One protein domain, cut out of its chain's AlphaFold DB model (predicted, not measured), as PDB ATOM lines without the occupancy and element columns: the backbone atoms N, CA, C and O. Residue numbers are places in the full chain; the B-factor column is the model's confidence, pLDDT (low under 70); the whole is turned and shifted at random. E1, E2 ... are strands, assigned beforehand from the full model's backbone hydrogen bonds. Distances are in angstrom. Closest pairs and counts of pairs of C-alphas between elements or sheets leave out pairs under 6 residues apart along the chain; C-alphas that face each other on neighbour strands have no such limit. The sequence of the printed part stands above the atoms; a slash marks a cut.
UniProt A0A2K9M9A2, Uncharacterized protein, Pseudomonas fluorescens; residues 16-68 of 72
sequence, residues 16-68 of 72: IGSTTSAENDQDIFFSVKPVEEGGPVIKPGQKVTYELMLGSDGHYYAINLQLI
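Overview. This is residues 16 to 68 of the 72 residues of an uncharacterized protein of Pseudomonas fluorescens (UniProt A0A2K9M9A2). The domain is one strongly twisted sheet of four strands, built of two hairpins set side by side: E1 with E2, and E3 with E4, joined where E2 runs beside E4. The edge strands E1 and E3 stay apart, leaving the sheet open, and the long loop of residues 33 to 47 swings out past the end of E2 before it returns to E3. The printed part has 53 residues, with no named helix and the strands E1, E2, E3 and E4 along the chain; the order across the sheet is E1, E2, E4, E3, mixed. The class is all strand, though 26 of the 53 residues, just under half, are in named strands. The whole is compact, with a radius of gyration of the C-alphas of 11.4 A and spans of 31 by 24 by 15 A.

Along the chain. The inner strands are E2, residues 27 to 32, 16.4 A long, and E4, residues 60 to 67, 19.3 A long. C-alpha 67, at the end of E4, is at (121.887, 104.914, 116.973). The edge strands are E1, residues 16 to 20, 13.8 A long, and E3, residues 48 to 54, 18.7 A long. E1 begins with C-alpha 16 at (128.528, 118.252, 123.704), and E3 begins with C-alpha 48 at (119.229, 108.608, 116.947).

Arrangement. E2 and E4 are parallel neighbours at 49 degrees; N 29 and O 60 are 2.9 A apart and N 62 and O 29 are 2.8 A apart, within hydrogen-bond range. E1 and E2 form an antiparallel hairpin at 150 degrees, with N 17 and O 30 2.9 A apart and N 28 and O 19 2.8 A apart. E3 and E4 form the other antiparallel hairpin, at 157 degrees, with N 53 and O 61 2.9 A apart and N 63 and O 51 2.8 A apart. E4 bends by 65 degrees at residue 64; C-alphas 64 and 65 both face C-alpha 50, at 5.4 A and 4.5 A. From edge to edge the strands' lines turn by 89 degrees. E1 and E3 are apart, and E2 and E3 are only just apart, with their closest C-alphas 8.1 A from each other.

Size, cuts and confidence. The C-alphas farthest apart are those of Asn 24 and Glu 36, 34.3 A. The printed part has no cut. The link from E2 to E3, residues 33 to 47, is long; its C-alphas lie 10 to 19 A from the mean of all C-alphas. The link from E1 to E2 is short, and that from E3 to E4 is tight. The mean pLDDT of the printed part is 78.3; residue 16, residues 21 to 24 and residue 44 are under 70.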
ATOM      1  N   ILE A  16     129.785 117.618 123.314       68.06
ATOM      2  CA  ILE A  16     128.528 118.252 123.704       68.06
ATOM      3  C   ILE A  16     127.886 118.762 122.418       68.06
ATOM      4  O   ILE A  16     128.508 119.517 121.667       68.06
ATOM      5  N   GLY A  17     126.662 118.328 122.155       73.50
ATOM      6  CA  GLY A  17     125.858 118.801 121.041       73.50
ATOM      7  C   GLY A  17     124.527 119.351 121.528       73.50
ATOM      8  O   GLY A  17     124.087 119.080 122.645       73.50
ATOM      9  N   SER A  18     123.879 120.129 120.672       73.19
ATOM     10  CA  SER A  18     122.488 120.512 120.860       73.19
ATOM     11  C   SER A  18     121.693 120.252 119.588       73.19
ATOM     12  O   SER A  18     122.216 120.308 118.469       73.19
ATOM     13  N   THR A  19     120.423 119.920 119.774       72.06
ATOM     14  CA  THR A  19     119.422 119.813 118.716       72.06
ATOM     15  C   THR A  19     118.157 120.504 119.186       72.06
ATOM     16  O   THR A  19     117.819 120.439 120.361       72.06
ATOM     17  N   THR A  20     117.438 121.151 118.282       71.94
ATOM     18  CA  THR A  20     116.144 121.752 118.609       71.94
ATOM     19  C   THR A  20     115.047 120.716 118.363       71.94
ATOM     20  O   THR A  20     115.070 120.011 117.350       71.94
ATOM     21  N   SER A  21     114.114 120.577 119.301       67.94
ATOM     22  CA  SER A  21     112.943 119.716 119.134       67.94
ATOM     23  C   SER A  21     112.005 120.302 118.086       67.94
ATOM     24  O   SER A  21     111.584 121.449 118.214       67.94
ATOM     25  N   ALA A  22     111.625 119.505 117.088       62.69
ATOM     26  CA  ALA A  22     110.681 119.925 116.053       62.69
ATOM     27  C   ALA A  22     109.241 120.098 116.574       62.69
ATOM     28  O   ALA A  22     108.447 120.784 115.941       62.69
ATOM     29  N   GLU A  23     108.892 119.479 117.709       64.19
ATOM     30  CA  GLU A  23     107.539 119.568 118.277       64.19
ATOM     31  C   GLU A  23     107.303 120.848 119.081       64.19
ATOM     32  O   GLU A  23     106.178 121.334 119.116       64.19
ATOM     33  N   ASN A  24     108.336 121.384 119.741       66.38
ATOM     34  CA  ASN A  24     108.168 122.461 120.723       66.38
ATOM     35  C   ASN A  24     109.212 123.588 120.612       66.38
ATOM     36  O   ASN A  24     109.287 124.419 121.514       66.38
ATOM     37  N   ASP A  25     110.052 123.598 119.569       72.94
ATOM     38  CA  ASP A  25     111.146 124.571 119.369       72.94
ATOM     39  C   ASP A  25     112.111 124.698 120.571       72.94
ATOM     40  O   ASP A  25     112.809 125.695 120.740       72.94
ATOM     41  N   GLN A  26     112.171 123.677 121.433       76.12
ATOM     42  CA  GLN A  26     113.033 123.682 122.612       76.12
ATOM     43  C   GLN A  26     114.410 123.117 122.287       76.12
ATOM     44  O   GLN A  26     114.520 122.063 121.657       76.12
ATOM     45  N   ASP A  27     115.455 123.784 122.767       82.06
ATOM     46  CA  ASP A  27     116.813 123.256 122.710       82.06
ATOM     47  C   ASP A  27     116.968 122.042 123.635       82.06
ATOM     48  O   ASP A  27     116.640 122.074 124.824       82.06
ATOM     49  N   ILE A  28     117.489 120.965 123.057       82.19
ATOM     50  CA  ILE A  28     117.831 119.717 123.725       82.19
ATOM     51  C   ILE A  28     119.344 119.564 123.668       82.19
ATOM     52  O   ILE A  28     119.948 119.547 122.592       82.19
ATOM     53  N   PHE A  29     119.955 119.406 124.832       85.00
ATOM     54  CA  PHE A  29     121.390 119.218 124.988       85.00
ATOM     55  C   PHE A  29     121.717 117.736 125.101       85.00
ATOM     56  O   PHE A  29     120.980 116.967 125.710       85.00
ATOM     57  N   PHE A  30     122.842 117.314 124.542       82.94
ATOM     58  CA  PHE A  30     123.327 115.954 124.715       82.94
ATOM     59  C   PHE A  30     124.836 115.924 124.871       82.94
ATOM     60  O   PHE A  30     125.564 116.727 124.288       82.94
ATOM     61  N   SER A  31     125.301 114.953 125.645       80.38
ATOM     62  CA  SER A  31     126.714 114.630 125.779       80.38
ATOM     63  C   SER A  31     126.931 113.196 125.349       80.38
ATOM     64  O   SER A  31     126.213 112.298 125.794       80.38
ATOM     65  N   VAL A  32     127.950 112.969 124.536       77.44
ATOM     66  CA  VAL A  32     128.350 111.624 124.143       77.44
ATOM     67  C   VAL A  32     129.744 111.363 124.673       77.44
ATOM     68  O   VAL A  32     130.624 112.224 124.586       77.44
ATOM     69  N   LYS A  33     129.935 110.169 125.233       74.00
ATOM     70  CA  LYS A  33     131.257 109.724 125.665       74.00
ATOM     71  C   LYS A  33     132.204 109.622 124.463       74.00
ATOM     72  O   LYS A  33     131.739 109.348 123.353       74.00
ATOM     73  N   PRO A  34     133.516 109.798 124.671       71.62
ATOM     74  CA  PRO A  34     134.510 109.476 123.662       71.62
ATOM     75  C   PRO A  34     134.358 108.033 123.181       71.62
ATOM     76  O   PRO A  34     133.996 107.139 123.950       71.62
ATOM     77  N   VAL A  35     134.689 107.791 121.915       70.44
ATOM     78  CA  VAL A  35     134.673 106.439 121.329       70.44
ATOM     79  C   VAL A  35     135.638 105.509 122.067       70.44
ATOM     80  O   VAL A  35     135.327 104.340 122.275       70.44
ATOM     81  N   GLU A  36     136.768 106.041 122.542       72.69
ATOM     82  CA  GLU A  36     137.757 105.305 123.344       72.69
ATOM     83  C   GLU A  36     137.195 104.812 124.690       72.69
ATOM     84  O   GLU A  36     137.661 103.808 125.224       72.69
ATOM     85  N   GLU A  37     136.150 105.462 125.209       76.06
ATOM     86  CA  GLU A  37     135.430 105.060 126.425       76.06
ATOM     87  C   GLU A  37     134.161 104.236 126.121       76.06
ATOM     88  O   GLU A  37     133.311 104.038 126.995       76.06
ATOM     89  N   GLY A  38     134.006 103.767 124.877       71.12
ATOM     90  CA  GLY A  38     132.848 102.993 124.425       71.12
ATOM     91  C   GLY A  38     131.626 103.839 124.058       71.12
ATOM     92  O   GLY A  38     130.511 103.319 124.023       71.12
ATOM     93  N   GLY A  39     131.800 105.140 123.812       74.25
ATOM     94  CA  GLY A  39     130.735 106.007 123.311       74.25
ATOM     95  C   GLY A  39     130.384 105.749 121.835       74.25
ATOM     96  O   GLY A  39     131.239 105.311 121.061       74.25
ATOM     97  N   PRO A  40     129.134 106.018 121.409       73.19
ATOM     98  CA  PRO A  40     128.720 105.815 120.026       73.19
ATOM     99  C   PRO A  40     129.371 106.821 119.064       73.19
ATOM    100  O   PRO A  40     129.478 108.021 119.337       73.19
ATOM    101  N   VAL A  41     129.741 106.337 117.875       76.44
ATOM    102  CA  VAL A  41     130.142 107.192 116.750       76.44
ATOM    103  C   VAL A  41     128.878 107.712 116.068       76.44
ATOM    104  O   VAL A  41     128.265 107.005 115.274       76.44
ATOM    105  N   ILE A  42     128.491 108.951 116.367       74.00
ATOM    106  CA  ILE A  42     127.373 109.629 115.700       74.00
ATOM    107  C   ILE A  42     127.918 110.432 114.519       74.00
ATOM    108  O   ILE A  42     128.826 111.244 114.681       74.00
ATOM    109  N   LYS A  43     127.378 110.232 113.318       72.62
ATOM    110  CA  LYS A  43     127.725 111.045 112.144       72.62
ATOM    111  C   LYS A  43     126.690 112.155 111.926       72.62
ATOM    112  O   LYS A  43     125.511 111.955 112.224       72.62
ATOM    113  N   PRO A  44     127.077 113.318 111.371       69.31
ATOM    114  CA  PRO A  44     126.110 114.326 110.945       69.31
ATOM    115  C   PRO A  44     125.050 113.720 110.013       69.31
ATOM    116  O   PRO A  44     125.384 113.013 109.066       69.31
ATOM    117  N   GLY A  45     123.774 113.989 110.298       71.00
ATOM    118  CA  GLY A  45     122.637 113.437 109.549       71.00
ATOM    119  C   GLY A  45     122.222 112.014 109.945       71.00
ATOM    120  O   GLY A  45     121.205 111.530 109.450       71.00
ATOM    121  N   GLN A  46     122.952 111.356 110.849       73.94
ATOM    122  CA  GLN A  46     122.554 110.063 111.395       73.94
ATOM    123  C   GLN A  46     121.398 110.236 112.381       73.94
ATOM    124  O   GLN A  46     121.388 111.156 113.202       73.94
ATOM    125  N   LYS A  47     120.414 109.341 112.294       77.62
ATOM    126  CA  LYS A  47     119.295 109.318 113.229       77.62
ATOM    127  C   LYS A  47     119.688 108.655 114.537       77.62
ATOM    128  O   LYS A  47     120.411 107.660 114.559       77.62
ATOM    129  N   VAL A  48     119.092 109.157 115.605       80.38
ATOM    130  CA  VAL A  48     119.229 108.608 116.947       80.38
ATOM    131  C   VAL A  48     117.871 108.581 117.634       80.38
ATOM    132  O   VAL A  48     117.032 109.449 117.385       80.38
ATOM    133  N   THR A  49     117.659 107.597 118.497       83.94
ATOM    134  CA  THR A  49     116.649 107.672 119.554       83.94
ATOM    135  C   THR A  49     117.305 108.161 120.836       83.94
ATOM    136  O   THR A  49     118.508 107.999 121.045       83.94
ATOM    137  N   TYR A  50     116.512 108.797 121.687       84.88
ATOM    138  CA  TYR A  50     116.936 109.287 122.990       84.88
ATOM    139  C   TYR A  50     115.725 109.385 123.911       84.88
ATOM    140  O   TYR A  50     114.581 109.456 123.455       84.88
ATOM    141  N   GLU A  51     115.987 109.426 125.207       86.44
ATOM    142  CA  GLU A  51     115.008 109.798 126.220       86.44
ATOM    143  C   GLU A  51     115.250 111.247 126.646       86.44
ATOM    144  O   GLU A  51     116.391 111.701 126.718       86.44
ATOM    145  N   LEU A  52     114.175 111.990 126.912       87.19
ATOM    146  CA  LEU A  52     114.258 113.371 127.382       87.19
ATOM    147  C   LEU A  52     114.213 113.430 128.905       87.19
ATOM    148  O   LEU A  52     113.304 112.888 129.532       87.19
ATOM    149  N   MET A  53     115.152 114.164 129.488       88.94
ATOM    150  CA  MET A  53     115.203 114.459 130.915       88.94
ATOM    151  C   MET A  53     115.250 115.971 131.128       88.94
ATOM    152  O   MET A  53     116.107 116.648 130.568       88.94
ATOM    153  N   LEU A  54     114.345 116.509 131.951       89.56
ATOM    154  CA  LEU A  54     114.422 117.903 132.389       89.56
ATOM    155  C   LEU A  54     115.465 118.015 133.508       89.56
ATOM    156  O   LEU A  54     115.310 117.404 134.567       89.56
ATOM    157  N   GLY A  55     116.526 118.774 133.258       87.69
ATOM    158  CA  GLY A  55     117.557 119.076 134.243       87.69
ATOM    159  C   GLY A  55     117.073 120.056 135.309       87.69
ATOM    160  O   GLY A  55     116.097 120.788 135.137       87.69
ATOM    161  N   SER A  56     117.785 120.093 136.433       90.06
ATOM    162  CA  SER A  56     117.521 121.029 137.536       90.06
ATOM    163  C   SER A  56     117.777 122.498 137.175       90.06
ATOM    164  O   SER A  56     117.345 123.396 137.893       90.06
ATOM    165  N   ASP A  57     118.465 122.739 136.066       88.88
ATOM    166  CA  ASP A  57     118.740 124.036 135.454       88.88
ATOM    167  C   ASP A  57     117.646 124.490 134.468       88.88
ATOM    168  O   ASP A  57     117.744 125.582 133.913       88.88
ATOM    169  N   GLY A  58     116.599 123.681 134.265       86.81
ATOM    170  CA  GLY A  58     115.479 123.992 133.376       86.81
ATOM    171  C   GLY A  58     115.719 123.658 131.902       86.81
ATOM    172  O   GLY A  58     114.862 123.965 131.076       86.81
ATOM    173  N   HIS A  59     116.842 123.019 131.564       87.00
ATOM    174  CA  HIS A  59     117.127 122.572 130.201       87.00
ATOM    175  C   HIS A  59     116.730 121.113 129.986       87.00
ATOM    176  O   HIS A  59     116.759 120.295 130.906       87.00
ATOM    177  N   TYR A  60     116.389 120.771 128.745       87.81
ATOM    178  CA  TYR A  60     116.164 119.386 128.359       87.81
ATOM    179  C   TYR A  60     117.462 118.726 127.922       87.81
ATOM    180  O   TYR A  60     118.205 119.254 127.096       87.81
ATOM    181  N   TYR A  61     117.690 117.529 128.441       86.81
ATOM    182  CA  TYR A  61     118.826 116.692 128.115       86.81
ATOM    183  C   TYR A  61     118.349 115.426 127.418       86.81
ATOM    184  O   TYR A  61     117.472 114.726 127.923       86.81
ATOM    185  N   ALA A  62     118.943 115.118 126.271       85.56
ATOM    186  CA  ALA A  62     118.818 113.814 125.649       85.56
ATOM    187  C   ALA A  62     119.782 112.843 126.343       85.56
ATOM    188  O   ALA A  62     121.004 113.021 126.330       85.56
ATOM    189  N   ILE A  63     119.211 111.816 126.956       84.19
ATOM    190  CA  ILE A  63     119.911 110.725 127.630       84.19
ATOM    191  C   ILE A  63     119.629 109.404 126.908       84.19
ATOM    192  O   ILE A  63     118.728 109.324 126.075       84.19
ATOM    193  N   ASN A  64     120.416 108.369 127.215       84.31
ATOM    194  CA  ASN A  64     120.280 107.040 126.608       84.31
ATOM    195  C   ASN A  64     120.240 107.077 125.068       84.31
ATOM    196  O   ASN A  64     119.436 106.388 124.444       84.31
ATOM    197  N   LEU A  65     121.114 107.891 124.459       81.56
ATOM    198  CA  LEU A  65     121.222 107.978 123.004       81.56
ATOM    199  C   LEU A  65     121.559 106.614 122.401       81.56
ATOM    200  O   LEU A  65     122.569 106.002 122.756       81.56
ATOM    201  N   GLN A  66     120.744 106.181 121.448       80.25
ATOM    202  CA  GLN A  66     120.975 104.978 120.660       80.25
ATOM    203  C   GLN A  66     120.931 105.330 119.179       80.25
ATOM    204  O   GLN A  66     120.085 106.100 118.722       80.25
ATOM    205  N   LEU A  67     121.876 104.780 118.422       81.44
ATOM    206  CA  LEU A  67     121.887 104.914 116.973       81.44
ATOM    207  C   LEU A  67     120.722 104.105 116.400       81.44
ATOM    208  O   LEU A  67     120.513 102.960 116.793       81.44
ATOM    209  N   ILE A  68     119.980 104.700 115.469       81.31
ATOM    210  CA  ILE A  68     119.061 103.935 114.629       81.31
ATOM    211  C   ILE A  68     119.875 103.502 113.417       81.31
ATOM    212  O   ILE A  68     120.272 104.356 112.619       81.31
TER     213      ILE A  68